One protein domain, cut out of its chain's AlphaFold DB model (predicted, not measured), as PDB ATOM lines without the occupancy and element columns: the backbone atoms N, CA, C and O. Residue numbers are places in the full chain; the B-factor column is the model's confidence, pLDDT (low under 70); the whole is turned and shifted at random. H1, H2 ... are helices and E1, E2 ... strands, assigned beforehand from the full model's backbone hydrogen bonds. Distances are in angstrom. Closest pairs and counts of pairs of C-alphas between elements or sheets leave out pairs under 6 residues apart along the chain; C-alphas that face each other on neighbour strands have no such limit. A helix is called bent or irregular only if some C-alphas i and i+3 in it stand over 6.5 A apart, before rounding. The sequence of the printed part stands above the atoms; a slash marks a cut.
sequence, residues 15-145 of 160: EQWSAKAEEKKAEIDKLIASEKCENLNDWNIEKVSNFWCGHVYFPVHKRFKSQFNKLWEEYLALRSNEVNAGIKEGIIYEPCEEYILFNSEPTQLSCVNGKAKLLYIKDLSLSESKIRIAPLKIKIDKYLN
ATOM      1  N   GLU A  15      84.834 125.238 114.803       97.06
ATOM      2  CA  GLU A  15      84.962 123.891 115.370       97.06
ATOM      3  C   GLU A  15      85.278 122.833 114.300       97.06
ATOM      4  O   GLU A  15      86.170 122.001 114.478       97.06
ATOM      5  N   GLN A  16      84.610 122.889 113.146       97.81
ATOM      6  CA  GLN A  16      84.871 121.964 112.038       97.81
ATOM      7  C   GLN A  16      86.268 122.154 111.434       97.81
ATOM      8  O   GLN A  16      86.914 121.173 111.052       97.81
ATOM      9  N   TRP A  17      86.756 123.394 111.342       97.62
ATOM     10  CA  TRP A  17      88.138 123.655 110.937       97.62
ATOM     11  C   TRP A  17      89.145 123.181 111.984       97.62
ATOM     12  O   TRP A  17      90.158 122.587 111.613       97.62
ATOM     13  N   SER A  18      88.839 123.377 113.267       97.00
ATOM     14  CA  SER A  18      89.653 122.901 114.386       97.00
ATOM     15  C   SER A  18      89.817 121.381 114.334       97.00
ATOM     16  O   SER A  18      90.937 120.874 114.337       97.00
ATOM     17  N   ALA A  19      88.719 120.643 114.131       98.25
ATOM     18  CA  ALA A  19      88.749 119.188 113.980       98.25
ATOM     19  C   ALA A  19      89.665 118.736 112.827       98.25
ATOM     20  O   ALA A  19      90.472 117.822 112.993       98.25
ATOM     21  N   LYS A  20      89.615 119.419 111.675       98.19
ATOM     22  CA  LYS A  20      90.518 119.139 110.544       98.19
ATOM     23  C   LYS A  20      91.979 119.434 110.877       98.19
ATOM     24  O   LYS A  20      92.867 118.693 110.451       98.19
ATOM     25  N   ALA A  21      92.251 120.518 111.601       97.81
ATOM     26  CA  ALA A  21      93.604 120.849 112.029       97.81
ATOM     27  C   ALA A  21      94.162 119.776 112.981       97.81
ATOM     28  O   ALA A  21      95.305 119.355 112.812       97.81
ATOM     29  N   GLU A  22      93.350 119.269 113.911       97.94
ATOM     30  CA  GLU A  22      93.733 118.172 114.810       97.94
ATOM     31  C   GLU A  22      93.978 116.855 114.059       97.94
ATOM     32  O   GLU A  22      94.969 116.165 114.316       97.94
ATOM     33  N   GLU A  23      93.156 116.528 113.057       98.44
ATOM     34  CA  GLU A  23      93.412 115.394 112.158       98.44
ATOM     35  C   GLU A  23      94.779 115.529 111.471       98.44
ATOM     36  O   GLU A  23      95.583 114.588 111.467       98.44
ATOM     37  N   LYS A  24      95.089 116.724 110.954       98.06
ATOM     38  CA  LYS A  24      96.376 117.003 110.309       98.06
ATOM     39  C   LYS A  24      97.540 116.932 111.297       98.06
ATOM     40  O   LYS A  24      98.594 116.385 110.968       98.06
ATOM     41  N   LYS A  25      97.360 117.414 112.529       97.25
ATOM     42  CA  LYS A  25      98.361 117.290 113.595       97.25
ATOM     43  C   LYS A  25      98.645 115.821 113.923       97.25
ATOM     44  O   LYS A  25      99.811 115.444 114.058       97.25
ATOM     45  N   ALA A  26      97.613 114.980 113.961       98.31
ATOM     46  CA  ALA A  26      97.761 113.545 114.175       98.31
ATOM     47  C   ALA A  26      98.497 112.842 113.016       98.31
ATOM     48  O   ALA A  26      99.242 111.890 113.257       98.31
ATOM     49  N   GLU A  27      98.341 113.293 111.766       98.44
ATOM     50  CA  GLU A  27      99.155 112.804 110.638       98.44
ATOM     51  C   GLU A  27     100.646 113.109 110.830       98.44
ATOM     52  O   GLU A  27     101.487 112.247 110.568       98.44
ATOM     53  N   ILE A  28     100.982 114.299 111.334       98.06
ATOM     54  CA  ILE A  28     102.366 114.685 111.646       98.06
ATOM     55  C   ILE A  28     102.940 113.786 112.741       98.06
ATOM     56  O   ILE A  28     104.049 113.266 112.599       98.06
ATOM     57  N   ASP A  29     102.176 113.551 113.807       96.62
ATOM     58  CA  ASP A  29     102.615 112.695 114.911       96.62
ATOM     59  C   ASP A  29     102.806 111.242 114.450       96.62
ATOM     60  O   ASP A  29     103.785 110.591 114.825       96.62
ATOM     61  N   LYS A  30     101.935 110.745 113.562       97.75
ATOM     62  CA  LYS A  30     102.097 109.437 112.909       97.75
ATOM     63  C   LYS A  30     103.331 109.387 112.009       97.75
ATOM     64  O   LYS A  30     104.038 108.384 112.039       97.75
ATOM     65  N   LEU A  31     103.613 110.440 111.239       97.88
ATOM     66  CA  LEU A  31     104.807 110.504 110.393       97.88
ATOM     67  C   LEU A  31     106.074 110.401 111.246       97.88
ATOM     68  O   LEU A  31     106.946 109.583 110.955       97.88
ATOM     69  N   ILE A  32     106.144 111.173 112.331       96.50
ATOM     70  CA  ILE A  32     107.273 111.156 113.267       96.50
ATOM     71  C   ILE A  32     107.413 109.777 113.922       96.50
ATOM     72  O   ILE A  32     108.514 109.236 114.001       96.50
ATOM     73  N   ALA A  33     106.302 109.174 114.346       94.88
ATOM     74  CA  ALA A  33     106.296 107.862 114.988       94.88
ATOM     75  C   ALA A  33     106.535 106.687 114.025       94.88
ATOM     76  O   ALA A  33     106.763 105.571 114.495       94.88
ATOM     77  N   SER A  34     106.476 106.912 112.707       95.44
ATOM     78  CA  SER A  34     106.709 105.863 111.708       95.44
ATOM     79  C   SER A  34     108.165 105.405 111.662       95.44
ATOM     80  O   SER A  34     108.438 104.324 111.145       95.44
ATOM     81  N   GLU A  35     109.081 106.195 112.237       95.38
ATOM     82  CA  GLU A  35     110.498 105.874 112.298       95.38
ATOM     83  C   GLU A  35     111.006 105.435 113.654       95.38
ATOM     84  O   GLU A  35     110.778 106.075 114.682       95.38
ATOM     85  N   LYS A  36     111.808 104.369 113.614       95.19
ATOM     86  CA  LYS A  36     112.630 103.967 114.746       95.19
ATOM     87  C   LYS A  36     113.807 104.923 114.898       95.19
ATOM     88  O   LYS A  36     114.486 105.286 113.942       95.19
ATOM     89  N   CYS A  37     114.069 105.307 116.136       95.62
ATOM     90  CA  CYS A  37     115.242 106.071 116.519       95.62
ATOM     91  C   CYS A  37     116.336 105.096 116.955       95.62
ATOM     92  O   CYS A  37     116.356 104.653 118.104       95.62
ATOM     93  N   GLU A  38     117.207 104.742 116.012       91.06
ATOM     94  CA  GLU A  38     118.386 103.894 116.247       91.06
ATOM     95  C   GLU A  38     119.684 104.715 116.178       91.06
ATOM     96  O   GLU A  38     120.615 104.477 116.944       91.06
ATOM     97  N   ASN A  39     119.716 105.742 115.320       91.38
ATOM     98  CA  ASN A  39     120.836 106.663 115.156       91.38
ATOM     99  C   ASN A  39     120.355 108.116 115.226       91.38
ATOM    100  O   ASN A  39     119.644 108.587 114.342       91.38
ATOM    101  N   LEU A  40     120.779 108.855 116.255       93.44
ATOM    102  CA  LEU A  40     120.392 110.259 116.433       93.44
ATOM    103  C   LEU A  40     120.901 111.184 115.325       93.44
ATOM    104  O   LEU A  40     120.281 112.214 115.088       93.44
ATOM    105  N   ASN A  41     121.977 110.823 114.621       94.94
ATOM    106  CA  ASN A  41     122.532 111.664 113.558       94.94
ATOM    107  C   ASN A  41     121.580 111.827 112.368       94.94
ATOM    108  O   ASN A  41     121.782 112.727 111.553       94.94
ATOM    109  N   ASP A  42     120.561 110.978 112.251       96.06
ATOM    110  CA  ASP A  42     119.564 111.045 111.183       96.06
ATOM    111  C   ASP A  42     118.333 111.877 111.562       96.06
ATOM    112  O   ASP A  42     117.452 112.106 110.729       96.06
ATOM    113  N   TRP A  43     118.308 112.398 112.790       97.44
ATOM    114  CA  TRP A  43     117.233 113.215 113.328       97.44
ATOM    115  C   TRP A  43     117.712 114.620 113.676       97.44
ATOM    116  O   TRP A  43     118.818 114.816 114.171       97.44
ATOM    117  N   ASN A  44     116.834 115.598 113.477       96.44
ATOM    118  CA  ASN A  44     117.063 116.987 113.841       96.44
ATOM    119  C   ASN A  44     115.941 117.497 114.744       96.44
ATOM    120  O   ASN A  44     114.796 117.048 114.653       96.44
ATOM    121  N   ILE A  45     116.269 118.473 115.590       96.50
ATOM    122  CA  ILE A  45     115.261 119.304 116.246       96.50
ATOM    123  C   ILE A  45     114.823 120.349 115.229       96.50
ATOM    124  O   ILE A  45     115.582 121.261 114.906       96.50
ATOM    125  N   GLU A  46     113.606 120.216 114.729       95.81
ATOM    126  CA  GLU A  46     113.016 121.204 113.849       95.81
ATOM    127  C   GLU A  46     112.284 122.264 114.666       95.81
ATOM    128  O   GLU A  46     111.353 121.932 115.396       95.81
ATOM    129  N   LYS A  47     112.682 123.528 114.512       94.31
ATOM    130  CA  LYS A  47     111.977 124.692 115.056       94.31
ATOM    131  C   LYS A  47     111.075 125.264 113.969       94.31
ATOM    132  O   LYS A  47     111.574 125.734 112.952       94.31
ATOM    133  N   VAL A  48     109.767 125.248 114.190       92.50
ATOM    134  CA  VAL A  48     108.779 125.806 113.256       92.50
ATOM    135  C   VAL A  48     107.948 126.879 113.935       92.50
ATOM    136  O   VAL A  48     107.722 126.819 115.145       92.50
ATOM    137  N   SER A  49     107.469 127.851 113.161       88.31
ATOM    138  CA  SER A  49     106.489 128.816 113.651       88.31
ATOM    139  C   SER A  49     105.247 128.075 114.128       88.31
ATOM    140  O   SER A  49     104.713 127.215 113.421       88.31
ATOM    141  N   ASN A  50     104.808 128.392 115.341       83.62
ATOM    142  CA  ASN A  50     103.501 127.978 115.814       83.62
ATOM    143  C   ASN A  50     102.423 128.766 115.062       83.62
ATOM    144  O   ASN A  50     102.689 129.856 114.565       83.62
ATOM    145  N   PHE A  51     101.201 128.243 115.015       82.19
ATOM    146  CA  PHE A  51     100.114 128.945 114.343       82.19
ATOM    147  C   PHE A  51      99.784 130.295 114.996       82.19
ATOM    148  O   PHE A  51      99.633 131.287 114.296       82.19
ATOM    149  N   TRP A  52      99.660 130.319 116.329       79.81
ATOM    150  CA  TRP A  52      99.271 131.533 117.051       79.81
ATOM    151  C   TRP A  52     100.488 132.358 117.470       79.81
ATOM    152  O   TRP A  52     100.648 133.501 117.062       79.81
ATOM    153  N   CYS A  53     101.361 131.749 118.276       77.25
ATOM    154  CA  CYS A  53     102.447 132.439 118.960       77.25
ATOM    155  C   CYS A  53     103.696 131.582 119.089       77.25
ATOM    156  O   CYS A  53     103.625 130.426 119.529       77.25
ATOM    157  N   GLY A  54     104.846 132.198 118.824       82.50
ATOM    158  CA  GLY A  54     106.152 131.617 119.088       82.50
ATOM    159  C   GLY A  54     106.468 130.428 118.188       82.50
ATOM    160  O   GLY A  54     106.112 130.388 117.011       82.50
ATOM    161  N   HIS A  55     107.172 129.450 118.751       87.12
ATOM    162  CA  HIS A  55     107.696 128.314 118.001       87.12
ATOM    163  C   HIS A  55     107.294 126.993 118.639       87.12
ATOM    164  O   HIS A  55     107.180 126.893 119.861       87.12
ATOM    165  N   VAL A  56     107.135 125.969 117.812       90.56
ATOM    166  CA  VAL A  56     107.002 124.576 118.244       90.56
ATOM    167  C   VAL A  56     108.221 123.808 117.755       90.56
ATOM    168  O   VAL A  56     108.822 124.152 116.735       90.56
ATOM    169  N   TYR A  57     108.603 122.778 118.503       94.12
ATOM    170  CA  TYR A  57     109.772 121.964 118.206       94.12
ATOM    171  C   TYR A  57     109.358 120.520 117.946       94.12
ATOM    172  O   TYR A  57     108.569 119.960 118.709       94.12
ATOM    173  N   PHE A  58     109.925 119.906 116.908       96.19
ATOM    174  CA  PHE A  58     109.652 118.518 116.531       96.19
ATOM    175  C   PHE A  58     110.942 117.716 116.334       96.19
ATOM    176  O   PHE A  58     111.907 118.246 115.783       96.19
ATOM    177  N   PRO A  59     110.985 116.433 116.728       97.25
ATOM    178  CA  PRO A  59     112.043 115.528 116.303       97.25
ATOM    179  C   PRO A  59     111.744 115.036 114.879       97.25
ATOM    180  O   PRO A  59     110.834 114.236 114.670       97.25
ATOM    181  N   VAL A  60     112.493 115.513 113.885       98.06
ATOM    182  CA  VAL A  60     112.241 115.227 112.462       98.06
ATOM    183  C   VAL A  60     113.395 114.427 111.871       98.06
ATOM    184  O   VAL A  60     114.543 114.870 111.886       98.06
ATOM    185  N   HIS A  61     113.091 113.253 111.317       97.88
ATOM    186  CA  HIS A  61     114.068 112.445 110.593       97.88
ATOM    187  C   HIS A  61     114.333 113.054 109.211       97.88
ATOM    188  O   HIS A  61     113.399 113.420 108.487       97.88
ATOM    189  N   LYS A  62     115.601 113.092 108.787       96.56
ATOM    190  CA  LYS A  62     116.038 113.679 107.504       96.56
ATOM    191  C   LYS A  62     115.222 113.174 106.311       96.56
ATOM    192  O   LYS A  62     114.762 113.963 105.493       96.56
ATOM    193  N   ARG A  63     114.989 111.859 106.255       96.69
ATOM    194  CA  ARG A  63     114.247 111.177 105.177       96.69
ATOM    195  C   ARG A  63     112.844 111.737 104.894       96.69
ATOM    196  O   ARG A  63     112.408 111.687 103.752       96.69
ATOM    197  N   PHE A  64     112.128 112.229 105.910       97.44
ATOM    198  CA  PHE A  64     110.742 112.693 105.761       97.44
ATOM    199  C   PHE A  64     110.595 114.199 105.963       97.44
ATOM    200  O   PHE A  64     109.478 114.703 106.040       97.44
ATOM    201  N   LYS A  65     111.706 114.944 106.010       97.69
ATOM    202  CA  LYS A  65     111.712 116.394 106.240       97.69
ATOM    203  C   LYS A  65     110.777 117.154 105.293       97.69
ATOM    204  O   LYS A  65     110.011 118.003 105.738       97.69
ATOM    205  N   SER A  66     110.795 116.821 104.002       98.12
ATOM    206  CA  SER A  66     109.911 117.451 103.011       98.12
ATOM    207  C   SER A  66     108.431 117.140 103.269       98.12
ATOM    208  O   SER A  66     107.600 118.044 103.225       98.12
ATOM    209  N   GLN A  67     108.102 115.891 103.614       98.50
ATOM    210  CA  GLN A  67     106.732 115.497 103.945       98.50
ATOM    211  C   GLN A  67     106.244 116.177 105.230       98.50
ATOM    212  O   GLN A  67     105.114 116.652 105.274       98.50
ATOM    213  N   PHE A  68     107.105 116.271 106.248       98.50
ATOM    214  CA  PHE A  68     106.817 117.007 107.477       98.50
ATOM    215  C   PHE A  68     106.494 118.477 107.184       98.50
ATOM    216  O   PHE A  68     105.468 118.965 107.647       98.50
ATOM    217  N   ASN A  69     107.320 119.164 106.383       98.19
ATOM    218  CA  ASN A  69     107.097 120.573 106.041       98.19
ATOM    219  C   ASN A  69     105.735 120.781 105.375       98.19
ATOM    220  O   ASN A  69     104.979 121.650 105.795       98.19
ATOM    221  N   LYS A  70     105.400 119.934 104.396       98.50
ATOM    222  CA  LYS A  70     104.108 119.993 103.709       98.50
ATOM    223  C   LYS A  70     102.936 119.813 104.680       98.50
ATOM    224  O   LYS A  70     101.993 120.596 104.655       98.50
ATOM    225  N   LEU A  71     102.997 118.803 105.551       98.50
ATOM    226  CA  LEU A  71     101.939 118.571 106.537       98.50
ATOM    227  C   LEU A  71     101.819 119.731 107.533       98.50
ATOM    228  O   LEU A  71     100.710 120.073 107.937       98.50
ATOM    229  N   TRP A  72     102.940 120.344 107.924       98.12
ATOM    230  CA  TRP A  72     102.928 121.502 108.815       98.12
ATOM    231  C   TRP A  72     102.308 122.731 108.147       98.12
ATOM    232  O   TRP A  72     101.480 123.397 108.759       98.12
ATOM    233  N   GLU A  73     102.630 123.004 106.883       97.88
ATOM    234  CA  GLU A  73     101.996 124.079 106.109       97.88
ATOM    235  C   GLU A  73     100.481 123.863 105.966       97.88
ATOM    236  O   GLU A  73      99.701 124.792 106.182       97.88
ATOM    237  N   GLU A  74     100.051 122.632 105.676       98.25
ATOM    238  CA  GLU A  74      98.629 122.266 105.636       98.25
ATOM    239  C   GLU A  74      97.950 122.490 106.996       98.25
ATOM    240  O   GLU A  74      96.856 123.052 107.055       98.25
ATOM    241  N   TYR A  75      98.605 122.105 108.096       98.19
ATOM    242  CA  TYR A  75      98.117 122.358 109.454       98.19
ATOM    243  C   TYR A  75      97.950 123.861 109.726       98.19
ATOM    244  O   TYR A  75      96.891 124.288 110.188       98.19
ATOM    245  N   LEU A  76      98.955 124.679 109.396       96.75
ATOM    246  CA  LEU A  76      98.898 126.132 109.589       96.75
ATOM    247  C   LEU A  76      97.761 126.770 108.781       96.75
ATOM    248  O   LEU A  76      97.063 127.650 109.288       96.75
ATOM    249  N   ALA A  77      97.529 126.305 107.552       96.94
ATOM    250  CA  ALA A  77      96.422 126.774 106.726       96.94
ATOM    251  C   ALA A  77      95.052 126.438 107.347       96.94
ATOM    252  O   ALA A  77      94.157 127.284 107.358       96.94
ATOM    253  N   LEU A  78      94.892 125.235 107.906       97.62
ATOM    254  CA  LEU A  78      93.655 124.823 108.580       97.62
ATOM    255  C   LEU A  78      93.379 125.664 109.828       97.62
ATOM    256  O   LEU A  78      92.261 126.149 109.998       97.62
ATOM    257  N   ARG A  79      94.402 125.910 110.650       96.44
ATOM    258  CA  ARG A  79      94.287 126.784 111.823       96.44
ATOM    259  C   ARG A  79      93.964 128.233 111.439       96.44
ATOM    260  O   ARG A  79      93.182 128.895 112.116       96.44
ATOM    261  N   SER A  80      94.505 128.717 110.320       94.81
ATOM    262  CA  SER A  80      94.165 130.044 109.788       94.81
ATOM    263  C   SER A  80      92.684 130.135 109.423       94.81
ATOM    264  O   SER A  80      92.000 131.089 109.796       94.81
ATOM    265  N   ASN A  81      92.149 129.101 108.768       95.81
ATOM    266  CA  ASN A  81      90.725 129.032 108.447       95.81
ATOM    267  C   ASN A  81      89.838 128.935 109.696       95.81
ATOM    268  O   ASN A  81      88.797 129.587 109.734       95.81
ATOM    269  N   GLU A  82      90.259 128.183 110.716       95.81
ATOM    270  CA  GLU A  82      89.587 128.121 112.022       95.81
ATOM    271  C   GLU A  82      89.442 129.511 112.641       95.81
ATOM    272  O   GLU A  82      88.329 129.902 112.987       95.81
ATOM    273  N   VAL A  83      90.526 130.285 112.716       94.19
ATOM    274  CA  VAL A  83      90.485 131.647 113.273       94.19
ATOM    275  C   VAL A  83      89.600 132.563 112.444       94.19
ATOM    276  O   VAL A  83      88.783 133.297 112.997       94.19
ATOM    277  N   ASN A  84      89.707 132.500 111.118       94.00
ATOM    278  CA  ASN A  84      88.866 133.304 110.235       94.00
ATOM    279  C   ASN A  84      87.374 132.979 110.410       94.00
ATOM    280  O   ASN A  84      86.543 133.888 110.372       94.00
ATOM    281  N   ALA A  85      87.022 131.704 110.599       95.88
ATOM    282  CA  ALA A  85      85.656 131.292 110.909       95.88
ATOM    283  C   ALA A  85      85.236 131.758 112.312       95.88
ATOM    284  O   ALA A  85      84.166 132.343 112.456       95.88
ATOM    285  N   GLY A  86      86.106 131.614 113.313       95.62
ATOM    286  CA  GLY A  86      85.842 132.050 114.682       95.62
ATOM    287  C   GLY A  86      85.577 133.550 114.781       95.62
ATOM    288  O   GLY A  86      84.621 133.964 115.429       95.62
ATOM    289  N   ILE A  87      86.341 134.376 114.060       94.69
ATOM    290  CA  ILE A  87      86.105 135.827 113.989       94.69
ATOM    291  C   ILE A  87      84.711 136.127 113.418       94.69
ATOM    292  O   ILE A  87      84.003 136.984 113.947       94.69
ATOM    293  N   LYS A  88      84.280 135.412 112.368       94.56
ATOM    294  CA  LYS A  88      82.923 135.558 111.803       94.56
ATOM    295  C   LYS A  88      81.834 135.110 112.783       94.56
ATOM    296  O   LYS A  88      80.736 135.656 112.753       94.56
ATOM    297  N   GLU A  89      82.139 134.137 113.634       96.06
ATOM    298  CA  GLU A  89      81.267 133.637 114.704       96.06
ATOM    299  C   GLU A  89      81.271 134.537 115.956       96.06
ATOM    300  O   GLU A  89      80.483 134.315 116.872       96.06
ATOM    301  N   GLY A  90      82.113 135.577 115.996       96.00
ATOM    302  CA  GLY A  90      82.219 136.515 117.117       96.00
ATOM    303  C   GLY A  90      83.225 136.110 118.201       96.00
ATOM    304  O   GLY A  90      83.238 136.720 119.270       96.00
ATOM    305  N   ILE A  91      84.075 135.111 117.947       94.69
ATOM    306  CA  ILE A  91      85.182 134.738 118.834       94.69
ATOM    307  C   ILE A  91      86.246 135.838 118.792       94.69
ATOM    308  O   ILE A  91      86.749 136.210 117.729       94.69
ATOM    309  N   ILE A  92      86.607 136.341 119.971       89.56
ATOM    310  CA  ILE A  92      87.695 137.300 120.141       89.56
ATOM    311  C   ILE A  92      88.961 136.513 120.445       89.56
ATOM    312  O   ILE A  92      89.041 135.820 121.458       89.56
ATOM    313  N   TYR A  93      89.953 136.637 119.572       84.56
ATOM    314  CA  TYR A  93      91.274 136.080 119.804       84.56
ATOM    315  C   TYR A  93      92.214 137.177 120.300       84.56
ATOM    316  O   TYR A  93      92.341 138.226 119.665       84.56
ATOM    317  N   GLU A  94      92.865 136.944 121.437       79.50
ATOM    318  CA  GLU A  94      93.799 137.910 122.013       79.50
ATOM    319  C   GLU A  94      95.060 138.038 121.146       79.50
ATOM    320  O   GLU A  94      95.625 137.014 120.737       79.50
ATOM    321  N   PRO A  95      95.524 139.270 120.861       72.19
ATOM    322  CA  PRO A  95      96.734 139.479 120.086       72.19
ATOM    323  C   PRO A  95      97.924 138.813 120.772       72.19
ATOM    324  O   PRO A  95      98.095 138.871 121.989       72.19
ATOM    325  N   CYS A  96      98.754 138.172 119.961       70.88
ATOM    326  CA  CYS A  96      99.957 137.536 120.445       70.88
ATOM    327  C   CYS A  96     101.003 138.589 120.831       70.88
ATOM    328  O   CYS A  96     101.584 139.229 119.955       70.88
ATOM    329  N   GLU A  97     101.291 138.745 122.122       62.81
ATOM    330  CA  GLU A  97     102.490 139.462 122.552       62.81
ATOM    331  C   GLU A  97     103.685 138.496 122.540       62.81
ATOM    332  O   GLU A  97     103.791 137.607 123.389       62.81
ATOM    333  N   GLU A  98     104.603 138.674 121.580       51.75
ATOM    334  CA  GLU A  98     105.816 137.846 121.408       51.75
ATOM    335  C   GLU A  98     106.665 137.712 122.688       51.75
ATOM    336  O   GLU A  98     107.456 136.777 122.815       51.75
ATOM    337  N   TYR A  99     106.487 138.614 123.655       51.00
ATOM    338  CA  TYR A  99     107.294 138.697 124.870       51.00
ATOM    339  C   TYR A  99     106.795 137.844 126.047       51.00
ATOM    340  O   TYR A  99     107.525 137.716 127.031       51.00
ATOM    341  N   ILE A 100     105.585 137.267 125.987       52.31
ATOM    342  CA  ILE A 100     104.942 136.681 127.183       52.31
ATOM    343  C   ILE A 100     104.952 135.141 127.196       52.31
ATOM    344  O   ILE A 100     104.911 134.538 128.269       52.31
ATOM    345  N   LEU A 101     105.095 134.464 126.051       49.25
ATOM    346  CA  LEU A 101     104.977 132.999 125.981       49.25
ATOM    347  C   LEU A 101     106.206 132.348 125.337       49.25
ATOM    348  O   LEU A 101     106.206 131.941 124.175       49.25
ATOM    349  N   PHE A 102     107.272 132.204 126.125       54.44
ATOM    350  CA  PHE A 102     108.425 131.395 125.742       54.44
ATOM    351  C   PHE A 102     108.059 129.912 125.820       54.44
ATOM    352  O   PHE A 102     108.107 129.299 126.888       54.44
ATOM    353  N   ASN A 103     107.741 129.299 124.677       62.12
ATOM    354  CA  ASN A 103     107.862 127.849 124.580       62.12
ATOM    355  C   ASN A 103     109.319 127.492 124.884       62.12
ATOM    356  O   ASN A 103     110.235 127.949 124.200       62.12
ATOM    357  N   SER A 104     109.532 126.712 125.946       73.62
ATOM    358  CA  SER A 104     110.871 126.311 126.361       73.62
ATOM    359  C   SER A 104     111.554 125.574 125.216       73.62
ATOM    360  O   SER A 104     111.018 124.570 124.742       73.62
ATOM    361  N   GLU A 105     112.728 126.035 124.786       85.75
ATOM    362  CA  GLU A 105     113.497 125.305 123.781       85.75
ATOM    363  C   GLU A 105     113.899 123.929 124.343       85.75
ATOM    364  O   GLU A 105     114.281 123.819 125.519       85.75
ATOM    365  N   PRO A 106     113.804 122.853 123.544       90.62
ATOM    366  CA  PRO A 106     114.259 121.544 123.978       90.62
ATOM    367  C   PRO A 106     115.763 121.589 124.244       90.62
ATOM    368  O   PRO A 106     116.548 122.137 123.476       90.62
ATOM    369  N   THR A 107     116.181 120.979 125.346       86.12
ATOM    370  CA  THR A 107     117.589 120.944 125.753       86.12
ATOM    371  C   THR A 107     118.371 119.890 124.978       86.12
ATOM    372  O   THR A 107     119.594 119.979 124.870       86.12
ATOM    373  N   GLN A 108     117.689 118.853 124.486       88.19
ATOM    374  CA  GLN A 108     118.299 117.792 123.692       88.19
ATOM    375  C   GLN A 108     117.269 116.976 122.909       88.19
ATOM    376  O   GLN A 108     116.077 116.965 123.217       88.19
ATOM    377  N   LEU A 109     117.795 116.217 121.956       93.12
ATOM    378  CA  LEU A 109     117.123 115.132 121.262       93.12
ATOM    379  C   LEU A 109     117.708 113.799 121.746       93.12
ATOM    380  O   LEU A 109     118.925 113.682 121.893       93.12
ATOM    381  N   SER A 110     116.863 112.806 122.010       92.56
ATOM    382  CA  SER A 110     117.289 111.479 122.469       92.56
ATOM    383  C   SER A 110     116.411 110.368 121.889       92.56
ATOM    384  O   SER A 110     115.241 110.598 121.590       92.56
ATOM    385  N   CYS A 111     116.962 109.161 121.741       93.19
ATOM    386  CA  CYS A 111     116.185 107.968 121.419       93.19
ATOM    387  C   CYS A 111     115.736 107.298 122.723       93.19
ATOM    388  O   CYS A 111     116.548 106.718 123.441       93.19
ATOM    389  N   VAL A 112     114.440 107.351 123.030       89.94
ATOM    390  CA  VAL A 112     113.850 106.712 124.215       89.94
ATOM    391  C   VAL A 112     112.902 105.618 123.744       89.94
ATOM    392  O   VAL A 112     111.949 105.894 123.019       89.94
ATOM    393  N   ASN A 113     113.161 104.368 124.139       90.62
ATOM    394  CA  ASN A 113     112.379 103.195 123.721       90.62
ATOM    395  C   ASN A 113     112.227 103.087 122.191       90.62
ATOM    396  O   ASN A 113     111.141 102.821 121.677       90.62
ATOM    397  N   GLY A 114     113.311 103.361 121.457       92.12
ATOM    398  CA  GLY A 114     113.326 103.325 119.994       92.12
ATOM    399  C   GLY A 114     112.541 104.452 119.317       92.12
ATOM    400  O   GLY A 114     112.314 104.373 118.114       92.12
ATOM    401  N   LYS A 115     112.127 105.498 120.045       93.94
ATOM    402  CA  LYS A 115     111.443 106.679 119.496       93.94
ATOM    403  C   LYS A 115     112.250 107.943 119.748       93.94
ATOM    404  O   LYS A 115     112.806 108.122 120.832       93.94
ATOM    405  N   ALA A 116     112.288 108.832 118.762       95.38
ATOM    406  CA  ALA A 116     112.930 110.125 118.920       95.38
ATOM    407  C   ALA A 116     112.085 111.003 119.851       95.38
ATOM    408  O   ALA A 116     110.878 111.157 119.657       95.38
ATOM    409  N   LYS A 117     112.717 111.562 120.882       94.00
ATOM    410  CA  LYS A 117     112.069 112.378 121.905       94.00
ATOM    411  C   LYS A 117     112.873 113.648 122.148       94.00
ATOM    412  O   LYS A 117     114.088 113.602 122.344       94.00
ATOM    413  N   LEU A 118     112.173 114.777 122.171       94.00
ATOM    414  CA  LEU A 118     112.710 116.033 122.678       94.00
ATOM    415  C   LEU A 118     112.653 116.012 124.203       94.00
ATOM    416  O   LEU A 118     111.615 115.680 124.777       94.00
ATOM    417  N   LEU A 119     113.767 116.339 124.848       90.38
ATOM    418  CA  LEU A 119     113.840 116.459 126.301       90.38
ATOM    419  C   LEU A 119     114.044 117.923 126.661       90.38
ATOM    420  O   LEU A 119     114.919 118.601 126.113       90.38
ATOM    421  N   TYR A 120     113.235 118.390 127.593       88.69
ATOM    422  CA  TYR A 120     113.250 119.744 128.120       88.69
ATOM    423  C   TYR A 120     113.964 119.769 129.470       88.69
ATOM    424  O   TYR A 120     114.186 118.728 130.085       88.69
ATOM    425  N   ILE A 121     114.280 120.965 129.973       82.94
ATOM    426  CA  ILE A 121     114.933 121.132 131.284       82.94
ATOM    427  C   ILE A 121     114.153 120.401 132.386       82.94
ATOM    428  O   ILE A 121     114.754 119.729 133.217       82.94
ATOM    429  N   LYS A 122     112.817 120.477 132.349       83.50
ATOM    430  CA  LYS A 122     111.931 119.798 133.308       83.50
ATOM    431  C   LYS A 122     112.022 118.266 133.279       83.50
ATOM    432  O   LYS A 122     111.609 117.631 134.240       83.50
ATOM    433  N   ASP A 123     112.527 117.685 132.190       85.56
ATOM    434  CA  ASP A 123     112.658 116.235 132.024       85.56
ATOM    435  C   ASP A 123     114.016 115.711 132.519       85.56
ATOM    436  O   ASP A 123     114.238 114.501 132.528       85.56
ATOM    437  N   LEU A 124     114.945 116.598 132.894       80.75
ATOM    438  CA  LEU A 124     116.277 116.224 133.361       80.75
ATOM    439  C   LEU A 124     116.279 115.964 134.867       80.75
ATOM    440  O   LEU A 124     115.718 116.728 135.652       80.75
ATOM    441  N   SER A 125     117.011 114.937 135.297       84.88
ATOM    442  CA  SER A 125     117.329 114.762 136.716       84.88
ATOM    443  C   SER A 125     118.191 115.915 137.246       84.88
ATOM    444  O   SER A 125     118.851 116.644 136.494       84.88
ATOM    445  N   LEU A 126     118.262 116.060 138.573       81.69
ATOM    446  CA  LEU A 126     119.140 117.048 139.207       81.69
ATOM    447  C   LEU A 126     120.617 116.824 138.837       81.69
ATOM    448  O   LEU A 126     121.353 117.785 138.611       81.69
ATOM    449  N   SER A 127     121.054 115.566 138.760       83.56
ATOM    450  CA  SER A 127     122.411 115.201 138.338       83.56
ATOM    451  C   SER A 127     122.694 115.615 136.896       83.56
ATOM    452  O   SER A 127     123.707 116.265 136.639       83.56
ATOM    453  N   GLU A 128     121.789 115.314 135.963       81.06
ATOM    454  CA  GLU A 128     121.945 115.691 134.551       81.06
ATOM    455  C   GLU A 128     121.896 117.207 134.361       81.06
ATOM    456  O   GLU A 128     122.653 117.761 133.562       81.06
ATOM    457  N   SER A 129     121.056 117.893 135.137       79.31
ATOM    458  CA  SER A 129     120.974 119.353 135.147       79.31
ATOM    459  C   SER A 129     122.291 119.983 135.603       79.31
ATOM    460  O   SER A 129     122.816 120.871 134.929       79.31
ATOM    461  N   LYS A 130     122.892 119.489 136.695       80.81
ATOM    462  CA  LYS A 130     124.186 119.985 137.203       80.81
ATOM    463  C   LYS A 130     125.317 119.817 136.186       80.81
ATOM    464  O   LYS A 130     126.103 120.748 136.006       80.81
ATOM    465  N   ILE A 131     125.364 118.679 135.488       82.50
ATOM    466  CA  ILE A 131     126.355 118.414 134.430       82.50
ATOM    467  C   ILE A 131     126.247 119.448 133.296       82.50
ATOM    468  O   ILE A 131     127.262 119.830 132.720       82.50
ATOM    469  N   ARG A 132     125.040 119.937 132.988       74.31
ATOM    470  CA  ARG A 132     124.805 120.906 131.902       74.31
ATOM    471  C   ARG A 132     124.987 122.362 132.314       74.31
ATOM    472  O   ARG A 132     125.439 123.167 131.499       74.31
ATOM    473  N   ILE A 133     124.652 122.709 133.556       81.12
ATOM    474  CA  ILE A 133     124.723 124.092 134.048       81.12
ATOM    475  C   ILE A 133     126.170 124.591 134.093       81.12
ATOM    476  O   ILE A 133     126.432 125.714 133.670       81.12
ATOM    477  N   ALA A 134     127.118 123.773 134.559       81.62
ATOM    478  CA  ALA A 134     128.502 124.224 134.725       81.62
ATOM    479  C   ALA A 134     129.176 124.641 133.392       81.62
ATOM    480  O   ALA A 134     129.696 125.757 133.324       81.62
ATOM    481  N   PRO A 135     129.113 123.857 132.296       83.44
ATOM    482  CA  PRO A 135     129.621 124.293 130.992       83.44
ATOM    483  C   PRO A 135     128.892 125.515 130.422       83.44
ATOM    484  O   PRO A 135     129.517 126.364 129.783       83.44
ATOM    485  N   LEU A 136     127.574 125.618 130.636       82.19
ATOM    486  CA  LEU A 136     126.788 126.758 130.163       82.19
ATOM    487  C   LEU A 136     127.199 128.049 130.882       82.19
ATOM    488  O   LEU A 136     127.408 129.067 130.226       82.19
ATOM    489  N   LYS A 137     127.396 127.986 132.203       85.56
ATOM    490  CA  LYS A 137     127.904 129.095 133.022       85.56
ATOM    491  C   LYS A 137     129.234 129.617 132.481       85.56
ATOM    492  O   LYS A 137     129.366 130.815 132.282       85.56
ATOM    493  N   ILE A 138     130.170 128.725 132.149       89.62
ATOM    494  CA  ILE A 138     131.469 129.108 131.567       89.62
ATOM    495  C   ILE A 138     131.287 129.860 130.239       89.62
ATOM    496  O   ILE A 138     131.967 130.855 129.996       89.62
ATOM    497  N   LYS A 139     130.371 129.409 129.370       86.81
ATOM    498  CA  LYS A 139     130.082 130.098 128.099       86.81
ATOM    499  C   LYS A 139     129.479 131.483 128.322       86.81
ATOM    500  O   LYS A 139     129.890 132.421 127.645       86.81
ATOM    501  N   ILE A 140     128.541 131.603 129.262       87.62
ATOM    502  CA  ILE A 140     127.927 132.881 129.640       87.62
ATOM    503  C   ILE A 140     128.995 133.829 130.183       87.62
ATOM    504  O   ILE A 140     129.116 134.946 129.693       87.62
ATOM    505  N   ASP A 141     129.822 133.369 131.121       91.38
ATOM    506  CA  ASP A 141     130.886 134.181 131.715       91.38
ATOM    507  C   ASP A 141     131.886 134.642 130.651       91.38
ATOM    508  O   ASP A 141     132.274 135.806 130.622       91.38
ATOM    509  N   LYS A 142     132.253 133.761 129.713       92.50
ATOM    510  CA  LYS A 142     133.111 134.124 128.578       92.50
ATOM    511  C   LYS A 142     132.469 135.189 127.689       92.50
ATOM    512  O   LYS A 142     133.158 136.110 127.264       92.50
ATOM    513  N   TYR A 143     131.179 135.059 127.384       88.56
ATOM    514  CA  TYR A 143     130.449 136.049 126.593       88.56
ATOM    515  C   TYR A 143     130.403 137.408 127.304       88.56
ATOM    516  O   TYR A 143     130.770 138.413 126.703       88.56
ATOM    517  N   LEU A 144     130.042 137.425 128.590       88.25
ATOM    518  CA  LEU A 144     129.978 138.636 129.412       88.25
ATOM    519  C   LEU A 144     131.340 139.320 129.567       88.25
ATOM    520  O   LEU A 144     131.423 140.537 129.476       88.25
ATOM    521  N   ASN A 145     132.419 138.557 129.736       88.62
ATOM    522  CA  ASN A 145     133.766 139.123 129.846       88.62
ATOM    523  C   ASN A 145     134.296 139.680 128.515       88.62
ATOM    524  O   ASN A 145     135.176 140.536 128.516       88.62
TER     525      ASN A 145
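This is residues 15 to 145 of the 160 residues of an uncharacterized protein of Sphingobacterium sp. IITKGP-BTPF85 (UniProt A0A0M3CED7). Two long helices, H1 and H2, lie side by side, and hairpin E1-E2 packs near the end of H1 and the first part of H2. A second hairpin, E3-E4, packs on the first, and at the far end residues 133 to 145 of H3 stick out. The 131 printed residues have three named helices and four named strands, in the order H1 E1 E2 H2 E3 E4 H3, of mixed class; each hairpin is an antiparallel two-stranded sheet. The whole is loose, with a radius of gyration of the C-alphas of 18.2 A, and spans 53 by 37 by 24 A.

Begin with H1, residues 15 to 33, which touches H2, residues 62 to 88, closest at the C-alphas of Trp 17 and Glu 82, 4.8 A; they run opposite ways at a shallow tilt of 13 degrees. Next find E1, residues 43 to 49, antiparallel to E2, residues 55 to 61, with N 46 and O 58 at 2.8 A. The closest C-alphas of H1 and E2 are those of Ile 32 and Val 60, 6.5 A. Go on to the hairpin of E3, residues 108 to 112, and E4, residues 115 to 119: N 110 and O 117 are 2.9 A apart. The closest C-alphas of E2 and E4 are those of Pro 59 and Ala 116, 6.1 A. Last comes H3, residues 126 to 145, apart from H1, H2, E1, E2 and E3. Every O i to N i+4 pair is within hydrogen-bond range in H1, 21 of 23 in H2 and 14 of 16 in H3.

Find C-alpha 15 at (84.962, 123.891, 115.370); H1 runs 26.7 A from there. E1 measures 18.9 A, E2 18.6 A, E3 12.0 A and E4 12.2 A. H2 runs 39.9 A, is irregular, with C-alphas 63 and 66 7.9 A apart, and has a kink of 27 degrees near residue 69. H3, 28.1 A, has a kink of 28 degrees near residue 133 and ends at C-alpha 145, (133.766, 139.123, 129.846); it is neither bent nor irregular, but only just: C-alphas 131 and 134 are 6.2 A apart.

The two farthest C-alphas, those of Glu 89 and Asn 145, are 54.9 A apart. The printed part has no cut. Look at residues 89 to 107 for the long link from H2 to E3; within it residues 97 to 103 are under 70 in pLDDT.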